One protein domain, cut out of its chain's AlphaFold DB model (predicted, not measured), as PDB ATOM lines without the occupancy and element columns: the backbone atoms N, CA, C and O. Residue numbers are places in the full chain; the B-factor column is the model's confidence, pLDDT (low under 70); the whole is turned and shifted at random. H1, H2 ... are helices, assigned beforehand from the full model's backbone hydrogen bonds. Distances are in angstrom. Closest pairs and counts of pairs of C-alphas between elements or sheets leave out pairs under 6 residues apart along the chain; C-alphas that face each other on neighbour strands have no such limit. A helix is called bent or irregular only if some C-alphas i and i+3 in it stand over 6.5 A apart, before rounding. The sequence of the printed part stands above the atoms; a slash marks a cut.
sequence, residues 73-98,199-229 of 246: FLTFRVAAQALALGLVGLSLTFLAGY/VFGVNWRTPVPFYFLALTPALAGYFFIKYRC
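Overview. This is residues 73 to 98 and 199 to 229 of the 246 residues of the protein "Branched-chain amino acid ABC transporter permease" of Ramlibacter sp. H242 (UniProt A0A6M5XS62). Two long helices, H1 and H2, lie side by side, nearly parallel and pointing the same way, with a short unnamed tail, residues 199 to 206, before the first residue of H2. The two helices make the length of a flat, loose shape, and no third named element covers them. The printed part has 57 residues with two named helices, H1 then H2, and no named strand; its class is all helix. The radius of gyration of the C-alphas is 13.2 A, and the C-alphas span 40 by 23 by 12 A.

Along the chain. Find C-alpha 73 at (184.431, 103.201, 86.417); from there H1, residues 73 to 98, runs 36.6 A to C-alpha 98 at (154.803, 93.868, 67.003). After the cut, pick up the backbone at Val 199 and go on to Pro 207, where H2, residues 207 to 229, begins. H2 runs 33.1 A and ends at C-alpha 229, at (157.476, 85.790, 71.059).

Arrangement. Look at Phe 76 and Pro 207, whose C-alphas, 5.0 A apart, are the closest of the two helices. H1 and H2 touch, with 26 pairs of C-alphas within 8 A. They run the same way at a shallow tilt of 16 degrees, and their centres are 9.6 A apart. Along the backbones, 19 of 22 O i to N i+4 pairs in H1 and 18 of 19 in H2 are within hydrogen-bond range. H1 is neither bent nor irregular, but only just: C-alphas 77 and 80 are 6.2 A apart. The same holds for H2, where C-alphas 214 and 217 are 6.1 A apart.

Size, cuts and confidence. The two C-alphas farthest apart are those of Gly 97 and Gly 201, 41.3 A. Residues 99 to 198 are not printed, and C-alphas 98 and 199 stand 36.9 A apart across this cut, which the link from H1 to H2 spans. The mean pLDDT of the printed part is 84.0; look for values under 70 at residues 199 to 201 and residue 229 of this model.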
ATOM      1  N   PHE A  73     184.793 102.182  87.395       85.12
ATOM      2  CA  PHE A  73     184.431 103.201  86.417       85.12
ATOM      3  C   PHE A  73     183.698 102.603  85.215       85.12
ATOM      4  O   PHE A  73     182.648 103.112  84.823       85.12
ATOM      5  N   LEU A  74     184.221 101.512  84.654       84.81
ATOM      6  CA  LEU A  74     183.645 100.857  83.483       84.81
ATOM      7  C   LEU A  74     182.272 100.265  83.829       84.81
ATOM      8  O   LEU A  74     181.306 100.483  83.098       84.81
ATOM      9  N   THR A  75     182.151  99.625  84.990       84.94
ATOM     10  CA  THR A  75     180.893  99.051  85.481       84.94
ATOM     11  C   THR A  75     179.796 100.110  85.640       84.94
ATOM     12  O   THR A  75     178.684  99.932  85.139       84.94
ATOM     13  N   PHE A  76     180.107 101.242  86.281       83.00
ATOM     14  CA  PHE A  76     179.111 102.282  86.556       83.00
ATOM     15  C   PHE A  76     178.801 103.167  85.343       83.00
ATOM     16  O   PHE A  76     177.639 103.449  85.063       83.00
ATOM     17  N   ARG A  77     179.827 103.641  84.624       84.06
ATOM     18  CA  ARG A  77     179.637 104.582  83.512       84.06
ATOM     19  C   ARG A  77     179.267 103.870  82.226       84.06
ATOM     20  O   ARG A  77     178.327 104.287  81.581       84.06
ATOM     21  N   VAL A  78     179.976 102.814  81.852       88.69
ATOM     22  CA  VAL A  78     179.810 102.214  80.522       88.69
ATOM     23  C   VAL A  78     178.778 101.101  80.567       88.69
ATOM     24  O   VAL A  78     177.803 101.130  79.823       88.69
ATOM     25  N   ALA A  79     178.951 100.134  81.465       88.62
ATOM     26  CA  ALA A  79     178.146  98.922  81.450       88.62
ATOM     27  C   ALA A  79     176.701  99.176  81.903       88.62
ATOM     28  O   ALA A  79     175.766  98.755  81.227       88.62
ATOM     29  N   ALA A  80     176.496  99.925  82.992       87.62
ATOM     30  CA  ALA A  80     175.147 100.271  83.438       87.62
ATOM     31  C   ALA A  80     174.404 101.178  82.435       87.62
ATOM     32  O   ALA A  80     173.220 100.960  82.179       87.62
ATOM     33  N   GLN A  81     175.089 102.147  81.807       89.06
ATOM     34  CA  GLN A  81     174.483 102.963  80.744       89.06
ATOM     35  C   GLN A  81     174.160 102.125  79.506       89.06
ATOM     36  O   GLN A  81     173.071 102.263  78.956       89.06
ATOM     37  N   ALA A  82     175.050 101.220  79.097       92.25
ATOM     38  CA  ALA A  82     174.799 100.316  77.980       92.25
ATOM     39  C   ALA A  82     173.591  99.403  78.242       92.25
ATOM     40  O   ALA A  82     172.784  99.201  77.341       92.25
ATOM     41  N   LEU A  83     173.416  98.905  79.471       91.56
ATOM     42  CA  LEU A  83     172.236  98.122  79.856       91.56
ATOM     43  C   LEU A  83     170.950  98.959  79.809       91.56
ATOM     44  O   LEU A  83     169.943  98.498  79.273       91.56
ATOM     45  N   ALA A  84     170.986 100.194  80.314       91.19
ATOM     46  CA  ALA A  84     169.835 101.096  80.283       91.19
ATOM     47  C   ALA A  84     169.441 101.485  78.845       91.19
ATOM     48  O   ALA A  84     168.280 101.346  78.457       91.19
ATOM     49  N   LEU A  85     170.406 101.909  78.022       92.31
ATOM     50  CA  LEU A  85     170.186 102.228  76.606       92.31
ATOM     51  C   LEU A  85     169.788 100.980  75.805       92.31
ATOM     52  O   LEU A  85     168.933 101.054  74.924       92.31
ATOM     53  N   GLY A  86     170.357  99.822  76.143       92.69
ATOM     54  CA  GLY A  86     170.003  98.529  75.568       92.69
ATOM     55  C   GLY A  86     168.553  98.147  75.850       92.69
ATOM     56  O   GLY A  86     167.858  97.705  74.940       92.69
ATOM     57  N   LEU A  87     168.052  98.387  77.066       93.50
ATOM     58  CA  LEU A  87     166.638  98.199  77.406       93.50
ATOM     59  C   LEU A  87     165.724  99.130  76.588       93.50
ATOM     60  O   LEU A  87     164.670  98.702  76.111       93.50
ATOM     61  N   VAL A  88     166.141 100.379  76.359       93.00
ATOM     62  CA  VAL A  88     165.418 101.312  75.477       93.00
ATOM     63  C   VAL A  88     165.401 100.806  74.025       93.00
ATOM     64  O   VAL A  88     164.338 100.755  73.405       93.00
ATOM     65  N   GLY A  89     166.542 100.350  73.498       92.25
ATOM     66  CA  GLY A  89     166.648  99.728  72.168       92.25
ATOM     67  C   GLY A  89     165.831  98.438  72.024       92.25
ATOM     68  O   GLY A  89     165.245  98.151  70.976       92.25
ATOM     69  N   LEU A  90     165.724  97.675  73.105       92.12
ATOM     70  CA  LEU A  90     164.909  96.472  73.177       92.12
ATOM     71  C   LEU A  90     163.407  96.807  73.107       92.12
ATOM     72  O   LEU A  90     162.666  96.139  72.385       92.12
ATOM     73  N   SER A  91     162.973  97.889  73.763       90.19
ATOM     74  CA  SER A  91     161.609  98.430  73.642       90.19
ATOM     75  C   SER A  91     161.295  98.926  72.221       90.19
ATOM     76  O   SER A  91     160.230  98.631  71.678       90.19
ATOM     77  N   LEU A  92     162.252  99.600  71.572       90.06
ATOM     78  CA  LEU A  92     162.153 100.011  70.167       90.06
ATOM     79  C   LEU A  92     161.935  98.818  69.230       90.06
ATOM     80  O   LEU A  92     161.018  98.821  68.410       90.06
ATOM     81  N   THR A  93     162.751  97.773  69.388       88.44
ATOM     82  CA  THR A  93     162.669  96.550  68.574       88.44
ATOM     83  C   THR A  93     161.349  95.816  68.802       88.44
ATOM     84  O   THR A  93     160.756  95.289  67.861       88.44
ATOM     85  N   PHE A  94     160.857  95.806  70.044       86.69
ATOM     86  CA  PHE A  94     159.547  95.254  70.371       86.69
ATOM     87  C   PHE A  94     158.424  95.995  69.642       86.69
ATOM     88  O   PHE A  94     157.581  95.356  69.014       86.69
ATOM     89  N   LEU A  95     158.428  97.328  69.678       85.81
ATOM     90  CA  LEU A  95     157.398  98.128  69.022       85.81
ATOM     91  C   LEU A  95     157.468  98.006  67.495       85.81
ATOM     92  O   LEU A  95     156.439  97.802  66.859       85.81
ATOM     93  N   ALA A  96     158.670  98.027  66.921       85.38
ATOM     94  CA  ALA A  96     158.866  97.822  65.490       85.38
ATOM     95  C   ALA A  96     158.388  96.429  65.045       85.38
ATOM     96  O   ALA A  96     157.706  96.296  64.031       85.38
ATOM     97  N   GLY A  97     158.703  95.390  65.826       83.25
ATOM     98  CA  GLY A  97     158.359  94.006  65.503       83.25
ATOM     99  C   GLY A  97     156.877  93.661  65.673       83.25
ATOM    100  O   GLY A  97     156.340  92.907  64.865       83.25
ATOM    101  N   TYR A  98     156.212  94.180  66.710       79.19
ATOM    102  CA  TYR A  98     154.803  93.868  67.003       79.19
ATOM    103  C   TYR A  98     153.820  94.941  66.543       79.19
ATOM    104  O   TYR A  98     152.706  94.612  66.146       79.19
ATOM    105  N   VAL A 199     168.791 101.995 100.508       63.06
ATOM    106  CA  VAL A 199     167.637 101.131 100.809       63.06
ATOM    107  C   VAL A 199     168.168  99.814 101.372       63.06
ATOM    108  O   VAL A 199     169.113  99.260 100.812       63.06
ATOM    109  N   PHE A 200     167.589  99.327 102.476       60.56
ATOM    110  CA  PHE A 200     167.993  98.084 103.161       60.56
ATOM    111  C   PHE A 200     169.475  98.028 103.593       60.56
ATOM    112  O   PHE A 200     170.089  96.968 103.579       60.56
ATOM    113  N   GLY A 201     170.083  99.168 103.945       64.50
ATOM    114  CA  GLY A 201     171.501  99.231 104.339       64.50
ATOM    115  C   GLY A 201     172.497  99.094 103.176       64.50
ATOM    116  O   GLY A 201     173.701  99.221 103.386       64.50
ATOM    117  N   VAL A 202     172.017  98.904 101.941       70.44
ATOM    118  CA  VAL A 202     172.848  98.876 100.733       70.44
ATOM    119  C   VAL A 202     172.945 100.281 100.154       70.44
ATOM    120  O   VAL A 202     171.943 100.952  99.887       70.44
ATOM    121  N   ASN A 203     174.177 100.739  99.936       74.38
ATOM    122  CA  ASN A 203     174.424 102.018  99.294       74.38
ATOM    123  C   ASN A 203     174.362 101.860  97.766       74.38
ATOM    124  O   ASN A 203     175.330 101.442  97.129       74.38
ATOM    125  N   TRP A 204     173.227 102.232  97.173       73.69
ATOM    126  CA  TRP A 204     172.973 102.158  95.726       73.69
ATOM    127  C   TRP A 204     173.829 103.118  94.888       73.69
ATOM    128  O   TRP A 204     173.791 103.071  93.661       73.69
ATOM    129  N   ARG A 205     174.645 103.966  95.530       74.19
ATOM    130  CA  ARG A 205     175.696 104.750  94.870       74.19
ATOM    131  C   ARG A 205     176.889 103.889  94.456       74.19
ATOM    132  O   ARG A 205     177.683 104.320  93.623       74.19
ATOM    133  N   THR A 206     177.068 102.722  95.074       78.44
ATOM    134  CA  THR A 206     178.221 101.869  94.779       78.44
ATOM    135  C   THR A 206     178.078 101.211  93.393       78.44
ATOM    136  O   THR A 206     176.965 100.881  92.976       78.44
ATOM    137  N   PRO A 207     179.188 101.020  92.649       79.31
ATOM    138  CA  PRO A 207     179.156 100.550  91.259       79.31
ATOM    139  C   PRO A 207     178.470  99.196  91.067       79.31
ATOM    140  O   PRO A 207     177.766  98.993  90.081       79.31
ATOM    141  N   VAL A 208     178.672  98.275  92.013       82.38
ATOM    142  CA  VAL A 208     178.208  96.888  91.906       82.38
ATOM    143  C   VAL A 208     176.684  96.783  92.095       82.38
ATOM    144  O   VAL A 208     176.022  96.291  91.180       82.38
ATOM    145  N   PRO A 209     176.065  97.304  93.177       83.19
ATOM    146  CA  PRO A 209     174.607  97.337  93.315       83.19
ATOM    147  C   PRO A 209     173.898  98.102  92.198       83.19
ATOM    148  O   PRO A 209     172.854  97.655  91.725       83.19
ATOM    149  N   PHE A 210     174.463  99.222  91.733       82.44
ATOM    150  CA  PHE A 210     173.877  99.979  90.624       82.44
ATOM    151  C   PHE A 210     173.870  99.176  89.316       82.44
ATOM    152  O   PHE A 210     172.884  99.191  88.580       82.44
ATOM    153  N   TYR A 211     174.938  98.422  89.045       85.69
ATOM    154  CA  TYR A 211     174.990  97.530  87.892       85.69
ATOM    155  C   TYR A 211     173.910  96.446  87.960       85.69
ATOM    156  O   TYR A 211     173.180  96.257  86.988       85.69
ATOM    157  N   PHE A 212     173.737  95.788  89.109       85.69
ATOM    158  CA  PHE A 212     172.671  94.795  89.284       85.69
ATOM    159  C   PHE A 212     171.266  95.405  89.183       85.69
ATOM    160  O   PHE A 212     170.360  94.771  88.634       85.69
ATOM    161  N   LEU A 213     171.091  96.652  89.632       86.50
ATOM    162  CA  LEU A 213     169.845  97.397  89.460       86.50
ATOM    163  C   LEU A 213     169.528  97.664  87.984       86.50
ATOM    164  O   LEU A 213     168.361  97.614  87.621       86.50
ATOM    165  N   ALA A 214     170.528  97.929  87.138       87.06
ATOM    166  CA  ALA A 214     170.339  98.120  85.695       87.06
ATOM    167  C   ALA A 214     170.180  96.785  84.943       87.06
ATOM    168  O   ALA A 214     169.390  96.677  84.002       87.06
ATOM    169  N   LEU A 215     170.899  95.749  85.381       89.12
ATOM    170  CA  LEU A 215     170.859  94.403  84.813       89.12
ATOM    171  C   LEU A 215     169.481  93.754  84.992       89.12
ATOM    172  O   LEU A 215     168.951  93.166  84.051       89.12
ATOM    173  N   THR A 216     168.888  93.873  86.181       88.94
ATOM    174  CA  THR A 216     167.602  93.242  86.519       88.94
ATOM    175  C   THR A 216     166.461  93.622  85.555       88.94
ATOM    176  O   THR A 216     165.879  92.715  84.957       88.94
ATOM    177  N   PRO A 217     166.138  94.910  85.317       88.88
ATOM    178  CA  PRO A 217     165.101  95.312  84.370       88.88
ATOM    179  C   PRO A 217     165.494  95.032  82.913       88.88
ATOM    180  O   PRO A 217     164.619  94.696  82.117       88.88
ATOM    181  N   ALA A 218     166.784  95.100  82.557       90.00
ATOM    182  CA  ALA A 218     167.253  94.739  81.218       90.00
ATOM    183  C   ALA A 218     166.991  93.254  80.904       90.00
ATOM    184  O   ALA A 218     166.397  92.923  79.873       90.00
ATOM    185  N   LEU A 219     167.362  92.359  81.826       89.69
ATOM    186  CA  LEU A 219     167.086  90.927  81.721       89.69
ATOM    187  C   LEU A 219     165.584  90.648  81.759       89.69
ATOM    188  O   LEU A 219     165.088  89.896  80.922       89.69
ATOM    189  N   ALA A 220     164.845  91.278  82.675       90.25
ATOM    190  CA  ALA A 220     163.395  91.123  82.760       90.25
ATOM    191  C   ALA A 220     162.704  91.514  81.443       90.25
ATOM    192  O   ALA A 220     161.867  90.759  80.947       90.25
ATOM    193  N   GLY A 221     163.099  92.636  80.830       87.94
ATOM    194  CA  GLY A 221     162.604  93.065  79.521       87.94
ATOM    195  C   GLY A 221     162.920  92.054  78.417       87.94
ATOM    196  O   GLY A 221     162.036  91.681  77.640       87.94
ATOM    197  N   TYR A 222     164.149  91.537  78.382       87.69
ATOM    198  CA  TYR A 222     164.556  90.506  77.426       87.69
ATOM    199  C   TYR A 222     163.739  89.210  77.560       87.69
ATOM    200  O   TYR A 222     163.179  88.721  76.571       87.69
ATOM    201  N   PHE A 223     163.617  88.674  78.779       85.56
ATOM    202  CA  PHE A 223     162.815  87.475  79.037       85.56
ATOM    203  C   PHE A 223     161.339  87.703  78.734       85.56
ATOM    204  O   PHE A 223     160.691  86.812  78.187       85.56
ATOM    205  N   PHE A 224     160.813  88.894  79.026       85.62
ATOM    206  CA  PHE A 224     159.434  89.247  78.713       85.62
ATOM    207  C   PHE A 224     159.165  89.197  77.206       85.62
ATOM    208  O   PHE A 224     158.200  88.556  76.779       85.62
ATOM    209  N   ILE A 225     160.032  89.795  76.382       82.38
ATOM    210  CA  ILE A 225     159.887  89.735  74.920       82.38
ATOM    211  C   ILE A 225     159.983  88.295  74.431       82.38
ATOM    212  O   ILE A 225     159.123  87.858  73.668       82.38
ATOM    213  N   LYS A 226     160.982  87.533  74.888       76.88
ATOM    214  CA  LYS A 226     161.131  86.117  74.516       76.88
ATOM    215  C   LYS A 226     159.894  85.302  74.882       76.88
ATOM    216  O   LYS A 226     159.404  84.539  74.049       76.88
ATOM    217  N   TYR A 227     159.361  85.499  76.085       77.12
ATOM    218  CA  TYR A 227     158.136  84.856  76.552       77.12
ATOM    219  C   TYR A 227     156.926  85.216  75.682       77.12
ATOM    220  O   TYR A 227     156.123  84.343  75.348       77.12
ATOM    221  N   ARG A 228     156.803  86.479  75.252       75.06
ATOM    222  CA  ARG A 228     155.740  86.905  74.327       75.06
ATOM    223  C   ARG A 228     155.926  86.334  72.918       75.06
ATOM    224  O   ARG A 228     154.951  85.841  72.356       75.06
ATOM    225  N   CYS A 229     157.150  86.323  72.389       65.00
ATOM    226  CA  CYS A 229     157.476  85.790  71.059       65.00
ATOM    227  C   CYS A 229     157.246  84.284  70.947       65.00
ATOM    228  O   CYS A 229     156.966  83.782  69.863       65.00
TER     229      CYS A 229